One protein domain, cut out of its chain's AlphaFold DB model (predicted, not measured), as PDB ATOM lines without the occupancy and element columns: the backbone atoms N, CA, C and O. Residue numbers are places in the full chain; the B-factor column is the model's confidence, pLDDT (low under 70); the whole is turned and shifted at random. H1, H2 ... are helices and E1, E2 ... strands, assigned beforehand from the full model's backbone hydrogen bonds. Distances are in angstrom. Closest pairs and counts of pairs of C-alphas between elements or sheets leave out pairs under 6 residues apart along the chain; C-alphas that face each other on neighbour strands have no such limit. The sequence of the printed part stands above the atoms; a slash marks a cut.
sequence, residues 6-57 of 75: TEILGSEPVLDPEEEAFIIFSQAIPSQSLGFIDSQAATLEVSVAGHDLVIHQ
ATOM      1  N   THR A   6     299.711 246.116 393.318       78.88
ATOM      2  CA  THR A   6     299.879 245.908 394.763       78.88
ATOM      3  C   THR A   6     300.621 247.069 395.434       78.88
ATOM      4  O   THR A   6     300.256 247.482 396.529       78.88
ATOM      5  N   GLU A   7     301.623 247.644 394.760       81.50
ATOM      6  CA  GLU A   7     302.358 248.817 395.254       81.50
ATOM      7  C   GLU A   7     301.485 250.078 395.212       81.50
ATOM      8  O   GLU A   7     301.527 250.875 396.144       81.50
ATOM      9  N   ILE A   8     300.661 250.232 394.167       80.00
ATOM     10  CA  ILE A   8     299.714 251.353 394.026       80.00
ATOM     11  C   ILE A   8     298.636 251.299 395.111       80.00
ATOM     12  O   ILE A   8     298.268 252.326 395.673       80.00
ATOM     13  N   LEU A   9     298.120 250.106 395.406       80.75
ATOM     14  CA  LEU A   9     297.070 249.915 396.406       80.75
ATOM     15  C   LEU A   9     297.605 249.935 397.845       80.75
ATOM     16  O   LEU A   9     296.811 250.034 398.776       80.75
ATOM     17  N   GLY A  10     298.927 249.842 398.034       79.88
ATOM     18  CA  GLY A  10     299.556 249.787 399.355       79.88
ATOM     19  C   GLY A  10     299.077 248.608 400.207       79.88
ATOM     20  O   GLY A  10     299.122 248.686 401.432       79.88
ATOM     21  N   SER A  11     298.575 247.547 399.570       75.06
ATOM     22  CA  SER A  11     297.931 246.416 400.234       75.06
ATOM     23  C   SER A  11     298.794 245.167 400.143       75.06
ATOM     24  O   SER A  11     299.420 244.907 399.115       75.06
ATOM     25  N   GLU A  12     298.782 244.349 401.190       83.19
ATOM     26  CA  GLU A  12     299.295 242.987 401.076       83.19
ATOM     27  C   GLU A  12     298.409 242.171 400.114       83.19
ATOM     28  O   GLU A  12     297.236 242.506 399.912       83.19
ATOM     29  N   PRO A  13     298.957 241.140 399.446       81.69
ATOM     30  CA  PRO A  13     298.151 240.234 398.641       81.69
ATOM     31  C   PRO A  13     297.052 239.586 399.483       81.69
ATOM     32  O   PRO A  13     297.320 239.152 400.601       81.69
ATOM     33  N   VAL A  14     295.854 239.461 398.909       84.81
ATOM     34  CA  VAL A  14     294.740 238.734 399.531       84.81
ATOM     35  C   VAL A  14     295.159 237.280 399.728       84.81
ATOM     36  O   VAL A  14     295.496 236.596 398.754       84.81
ATOM     37  N   LEU A  15     295.165 236.821 400.979       89.12
ATOM     38  CA  LEU A  15     295.590 235.463 401.335       89.12
ATOM     39  C   LEU A  15     294.396 234.512 401.390       89.12
ATOM     40  O   LEU A  15     294.482 233.393 400.881       89.12
ATOM     41  N   ASP A  16     293.286 234.981 401.962       91.69
ATOM     42  CA  ASP A  16     292.018 234.258 402.037       91.69
ATOM     43  C   ASP A  16     290.867 235.185 401.600       91.69
ATOM     44  O   ASP A  16     290.430 236.055 402.360       91.69
ATOM     45  N   PRO A  17     290.355 235.026 400.367       88.44
ATOM     46  CA  PRO A  17     289.310 235.900 399.853       88.44
ATOM     47  C   PRO A  17     287.966 235.718 400.570       88.44
ATOM     48  O   PRO A  17     287.154 236.642 400.543       88.44
ATOM     49  N   GLU A  18     287.697 234.558 401.178       90.69
ATOM     50  CA  GLU A  18     286.433 234.312 401.878       90.69
ATOM     51  C   GLU A  18     286.418 235.024 403.230       90.69
ATOM     52  O   GLU A  18     285.464 235.746 403.539       90.69
ATOM     53  N   GLU A  19     287.490 234.871 404.012       91.94
ATOM     54  CA  GLU A  19     287.625 235.524 405.315       91.94
ATOM     55  C   GLU A  19     287.683 237.053 405.176       91.94
ATOM     56  O   GLU A  19     286.937 237.772 405.851       91.94
ATOM     57  N   GLU A  20     288.504 237.569 404.256       87.88
ATOM     58  CA  GLU A  20     288.640 239.013 404.042       87.88
ATOM     59  C   GLU A  20     287.320 239.645 403.574       87.88
ATOM     60  O   GLU A  20     286.913 240.695 404.082       87.88
ATOM     61  N   ALA A  21     286.589 238.983 402.669       88.12
ATOM     62  CA  ALA A  21     285.271 239.450 402.245       88.12
ATOM     63  C   ALA A  21     284.270 239.453 403.406       88.12
ATOM     64  O   ALA A  21     283.524 240.423 403.571       88.12
ATOM     65  N   PHE A  22     284.257 238.407 404.239       89.56
ATOM     66  CA  PHE A  22     283.396 238.354 405.419       89.56
ATOM     67  C   PHE A  22     283.665 239.528 406.370       89.56
ATOM     68  O   PHE A  22     282.725 240.192 406.817       89.56
ATOM     69  N   ILE A  23     284.935 239.841 406.644       88.12
ATOM     70  CA  ILE A  23     285.310 240.979 407.496       88.12
ATOM     71  C   ILE A  23     284.864 242.311 406.879       88.12
ATOM     72  O   ILE A  23     284.352 243.170 407.598       88.12
ATOM     73  N   ILE A  24     285.018 242.499 405.567       83.50
ATOM     74  CA  ILE A  24     284.609 243.732 404.877       83.50
ATOM     75  C   ILE A  24     283.085 243.913 404.919       83.50
ATOM     76  O   ILE A  24     282.599 244.986 405.272       83.50
ATOM     77  N   PHE A  25     282.317 242.871 404.590       83.19
ATOM     78  CA  PHE A  25     280.857 242.965 404.469       83.19
ATOM     79  C   PHE A  25     280.099 242.835 405.799       83.19
ATOM     80  O   PHE A  25     278.914 243.158 405.850       83.19
ATOM     81  N   SER A  26     280.752 242.381 406.875       90.38
ATOM     82  CA  SER A  26     280.164 242.351 408.225       90.38
ATOM     83  C   SER A  26     280.207 243.706 408.940       90.38
ATOM     84  O   SER A  26     279.514 243.899 409.943       90.38
ATOM     85  N   GLN A  27     280.990 244.657 408.430       86.31
ATOM     86  CA  GLN A  27     281.038 246.023 408.939       86.31
ATOM     87  C   GLN A  27     279.856 246.848 408.419       86.31
ATOM     88  O   GLN A  27     279.259 246.552 407.383       86.31
ATOM     89  N   ALA A  28     279.513 247.920 409.135       83.62
ATOM     90  CA  ALA A  28     278.533 248.877 408.641       83.62
ATOM     91  C   ALA A  28     279.051 249.495 407.335       83.62
ATOM     92  O   ALA A  28     280.076 250.177 407.338       83.62
ATOM     93  N   ILE A  29     278.349 249.244 406.227       72.25
ATOM     94  CA  ILE A  29     278.754 249.752 404.917       72.25
ATOM     95  C   ILE A  29     278.729 251.284 404.979       72.25
ATOM     96  O   ILE A  29     277.671 251.856 405.270       72.25
ATOM     97  N   PRO A  30     279.847 251.974 404.691       66.12
ATOM     98  CA  PRO A  30     279.795 253.407 404.484       66.12
ATOM     99  C   PRO A  30     278.890 253.652 403.275       66.12
ATOM    100  O   PRO A  30     279.251 253.346 402.141       66.12
ATOM    101  N   SER A  31     277.683 254.165 403.523       60.44
ATOM    102  CA  SER A  31     276.674 254.500 402.505       60.44
ATOM    103  C   SER A  31     277.078 255.767 401.738       60.44
ATOM    104  O   SER A  31     276.332 256.737 401.617       60.44
ATOM    105  N   GLN A  32     278.321 255.803 401.267       63.97
ATOM    106  CA  GLN A  32     278.802 256.841 400.385       63.97
ATOM    107  C   GLN A  32     278.534 256.382 398.958       63.97
ATOM    108  O   GLN A  32     278.964 255.306 398.546       63.97
ATOM    109  N   SER A  33     277.804 257.200 398.200       62.34
ATOM    110  CA  SER A  33     277.649 256.968 396.768       62.34
ATOM    111  C   SER A  33     279.038 256.957 396.129       62.34
ATOM    112  O   SER A  33     279.746 257.962 396.165       62.34
ATOM    113  N   LEU A  34     279.422 255.818 395.551       66.00
ATOM    114  CA  LEU A  34     280.689 255.635 394.832       66.00
ATOM    115  C   LEU A  34     280.692 256.328 393.454       66.00
ATOM    116  O   LEU A  34     281.638 256.182 392.685       66.00
ATOM    117  N   GLY A  35     279.633 257.080 393.138       68.19
ATOM    118  CA  GLY A  35     279.391 257.632 391.813       68.19
ATOM    119  C   GLY A  35     278.880 256.580 390.826       68.19
ATOM    120  O   GLY A  35     278.845 255.381 391.103       68.19
ATOM    121  N   PHE A  36     278.450 257.052 389.659       69.56
ATOM    122  CA  PHE A  36     278.059 256.203 388.538       69.56
ATOM    123  C   PHE A  36     279.139 256.285 387.463       69.56
ATOM    124  O   PHE A  36     279.543 257.381 387.078       69.56
ATOM    125  N   ILE A  37     279.584 255.130 386.972       74.75
ATOM    126  CA  ILE A  37     280.486 255.029 385.822       74.75
ATOM    127  C   ILE A  37     279.690 254.640 384.576       74.75
ATOM    128  O   ILE A  37     278.752 253.843 384.655       74.75
ATOM    129  N   ASP A  38     280.061 255.189 383.419       75.06
ATOM    130  CA  ASP A  38     279.510 254.748 382.138       75.06
ATOM    131  C   ASP A  38     280.095 253.374 381.784       75.06
ATOM    132  O   ASP A  38     281.263 253.250 381.417       75.06
ATOM    133  N   SER A  39     279.271 252.330 381.883       72.25
ATOM    134  CA  SER A  39     279.664 250.948 381.586       72.25
ATOM    135  C   SER A  39     279.950 250.687 380.102       72.25
ATOM    136  O   SER A  39     280.433 249.609 379.754       72.25
ATOM    137  N   GLN A  40     279.634 251.638 379.216       74.62
ATOM    138  CA  GLN A  40     279.890 251.566 377.776       74.62
ATOM    139  C   GLN A  40     281.085 252.422 377.338       74.62
ATOM    140  O   GLN A  40     281.439 252.426 376.144       74.62
ATOM    141  N   ALA A  41     281.714 253.147 378.267       80.94
ATOM    142  CA  ALA A  41     282.922 253.900 377.989       80.94
ATOM    143  C   ALA A  41     284.060 252.946 377.591       80.94
ATOM    144  O   ALA A  41     284.245 251.878 378.167       80.94
ATOM    145  N   ALA A  42     284.834 253.319 376.571       83.44
ATOM    146  CA  ALA A  42     286.005 252.534 376.164       83.44
ATOM    147  C   ALA A  42     287.165 252.664 377.168       83.44
ATOM    148  O   ALA A  42     288.056 251.814 377.220       83.44
ATOM    149  N   THR A  43     287.153 253.742 377.948       86.56
ATOM    150  CA  THR A  43     288.166 254.085 378.940       86.56
ATOM    151  C   THR A  43     287.499 254.705 380.160       86.56
ATOM    152  O   THR A  43     286.598 255.530 380.008       86.56
ATOM    153  N   LEU A  44     287.962 254.336 381.353       85.38
ATOM    154  CA  LEU A  44     287.571 254.951 382.621       85.38
ATOM    155  C   LEU A  44     288.791 255.597 383.264       85.38
ATOM    156  O   LEU A  44     289.825 254.947 383.405       85.38
ATOM    157  N   GLU A  45     288.651 256.851 383.670       87.56
ATOM    158  CA  GLU A  45     289.657 257.578 384.443       87.56
ATOM    159  C   GLU A  45     289.255 257.527 385.917       87.56
ATOM    160  O   GLU A  45     288.144 257.919 386.277       87.56
ATOM    161  N   VAL A  46     290.130 256.986 386.765       84.06
ATOM    162  CA  VAL A  46     289.872 256.817 388.200       84.06
ATOM    163  C   VAL A  46     291.104 257.194 389.006       84.06
ATOM    164  O   VAL A  46     292.223 256.877 388.611       84.06
ATOM    165  N   SER A  47     290.902 257.815 390.164       84.56
ATOM    166  CA  SER A  47     291.980 258.081 391.114       84.56
ATOM    167  C   SER A  47     291.903 257.076 392.262       84.56
ATOM    168  O   SER A  47     290.899 257.008 392.971       84.56
ATOM    169  N   VAL A  48     292.960 256.288 392.460       81.50
ATOM    170  CA  VAL A  48     293.048 255.259 393.506       81.50
ATOM    171  C   VAL A  48     294.290 255.515 394.344       81.50
ATOM    172  O   VAL A  48     295.380 255.633 393.798       81.50
ATOM    173  N   ALA A  49     294.130 255.638 395.665       80.19
ATOM    174  CA  ALA A  49     295.232 255.928 396.592       80.19
ATOM    175  C   ALA A  49     296.099 257.148 396.180       80.19
ATOM    176  O   ALA A  49     297.293 257.196 396.452       80.19
ATOM    177  N   GLY A  50     295.500 258.144 395.512       83.06
ATOM    178  CA  GLY A  50     296.206 259.335 395.014       83.06
ATOM    179  C   GLY A  50     296.923 259.153 393.670       83.06
ATOM    180  O   GLY A  50     297.624 260.064 393.235       83.06
ATOM    181  N   HIS A  51     296.739 258.011 393.006       84.00
ATOM    182  CA  HIS A  51     297.255 257.727 391.672       84.00
ATOM    183  C   HIS A  51     296.140 257.788 390.630       84.00
ATOM    184  O   HIS A  51     295.126 257.104 390.774       84.00
ATOM    185  N   ASP A  52     296.355 258.550 389.561       88.81
ATOM    186  CA  ASP A  52     295.438 258.593 388.423       88.81
ATOM    187  C   ASP A  52     295.695 257.404 387.493       88.81
ATOM    188  O   ASP A  52     296.811 257.188 387.011       88.81
ATOM    189  N   LEU A  53     294.650 256.615 387.258       85.50
ATOM    190  CA  LEU A  53     294.677 255.383 386.484       85.50
ATOM    191  C   LEU A  53     293.679 255.465 385.330       85.50
ATOM    192  O   LEU A  53     292.564 255.962 385.482       85.50
ATOM    193  N   VAL A  54     294.066 254.901 384.185       88.69
ATOM    194  CA  VAL A  54     293.184 254.735 383.024       88.69
ATOM    195  C   VAL A  54     292.918 253.250 382.813       88.69
ATOM    196  O   VAL A  54     293.829 252.476 382.515       88.69
ATOM    197  N   ILE A  55     291.659 252.843 382.955       85.00
ATOM    198  CA  ILE A  55     291.210 251.474 382.700       85.00
ATOM    199  C   ILE A  55     290.683 251.407 381.270       85.00
ATOM    200  O   ILE A  55     289.664 252.018 380.954       85.00
ATOM    201  N   HIS A  56     291.342 250.634 380.409       86.12
ATOM    202  CA  HIS A  56     290.859 250.348 379.059       86.12
ATOM    203  C   HIS A  56     289.900 249.155 379.088       86.12
ATOM    204  O   HIS A  56     290.290 248.049 379.462       86.12
ATOM    205  N   GLN A  57     288.649 249.367 378.681       73.81
ATOM    206  CA  GLN A  57     287.621 248.331 378.662       73.81
ATOM    207  C   GLN A  57     287.334 247.875 377.230       73.81
ATOM    208  O   GLN A  57     287.116 248.675 376.318       73.81
TER     209      GLN A  57
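Overview. This is residues 6 to 57 of the 75 residues of the protein "Endoplasmic reticulum metallopeptidase 1" of Pyrenophora tritici-repentis (UniProt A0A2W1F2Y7). The model is an open, loose ring of chain with an empty middle: the strand hairpin E1 and E2 makes one side, H2, the longer of the two named helices, stands free on the side across from it, and residues 27 to 42, with no named element, run between them. The short helix H1 comes near the turn end of the hairpin and nearly closes the ring. The printed part has 52 residues, with two named helices and two named strands in the order H1, H2, E1, E2; the sheet, E1 - E2, is antiparallel and the class is mixed, helices and strands. The whole is loose, with a radius of gyration of the C-alphas of 14.2 A and spans of 34 by 27 by 20 A.

Along the chain. E1 is residues 43 to 48, 15.4 A from first to last C-alpha, beginning at C-alpha 43 (288.166, 254.085, 378.940). E2 is residues 51 to 56, 16.0 A long, ending at C-alpha 56 (290.859, 250.348, 379.059). H2 is residues 17 to 26, 14.0 A long, with C-alpha 17 at (289.310, 235.900, 399.853). H1 is residues 6 to 9, 5.2 A long.

Arrangement. E1 and E2 form a hairpin, antiparallel at 155 degrees between their directions. C-alphas 47 and 52 face each other at 4.4 A; N 46 and O 53, 2.9 A, and N 55 and O 44, 2.8 A, are within hydrogen-bond range. The closest C-alphas of H1 and E2 are those of Ile 8 and His 51, 7.2 A apart; those of H1 and E1 are Leu 9 and Val 48, 7.3 A. H2 is apart from E2 and from H1. Every O i to N i+4 pair of H2 is within hydrogen-bond range; H1 is too short for such a pair, and its one O i to N i+3 pair is not within range.

Size, cuts and confidence. The two C-alphas farthest apart are those of Ser 26 and Ala 42, 34.1 A. The link from H2 to E1 is long, 16 residues, and the printed part has no cut. Residues 11 to 36, of which 17 to 26 belong to H2, stand free. The mean pLDDT of the printed part is 81.0, and residues 30 to 36 are under 70.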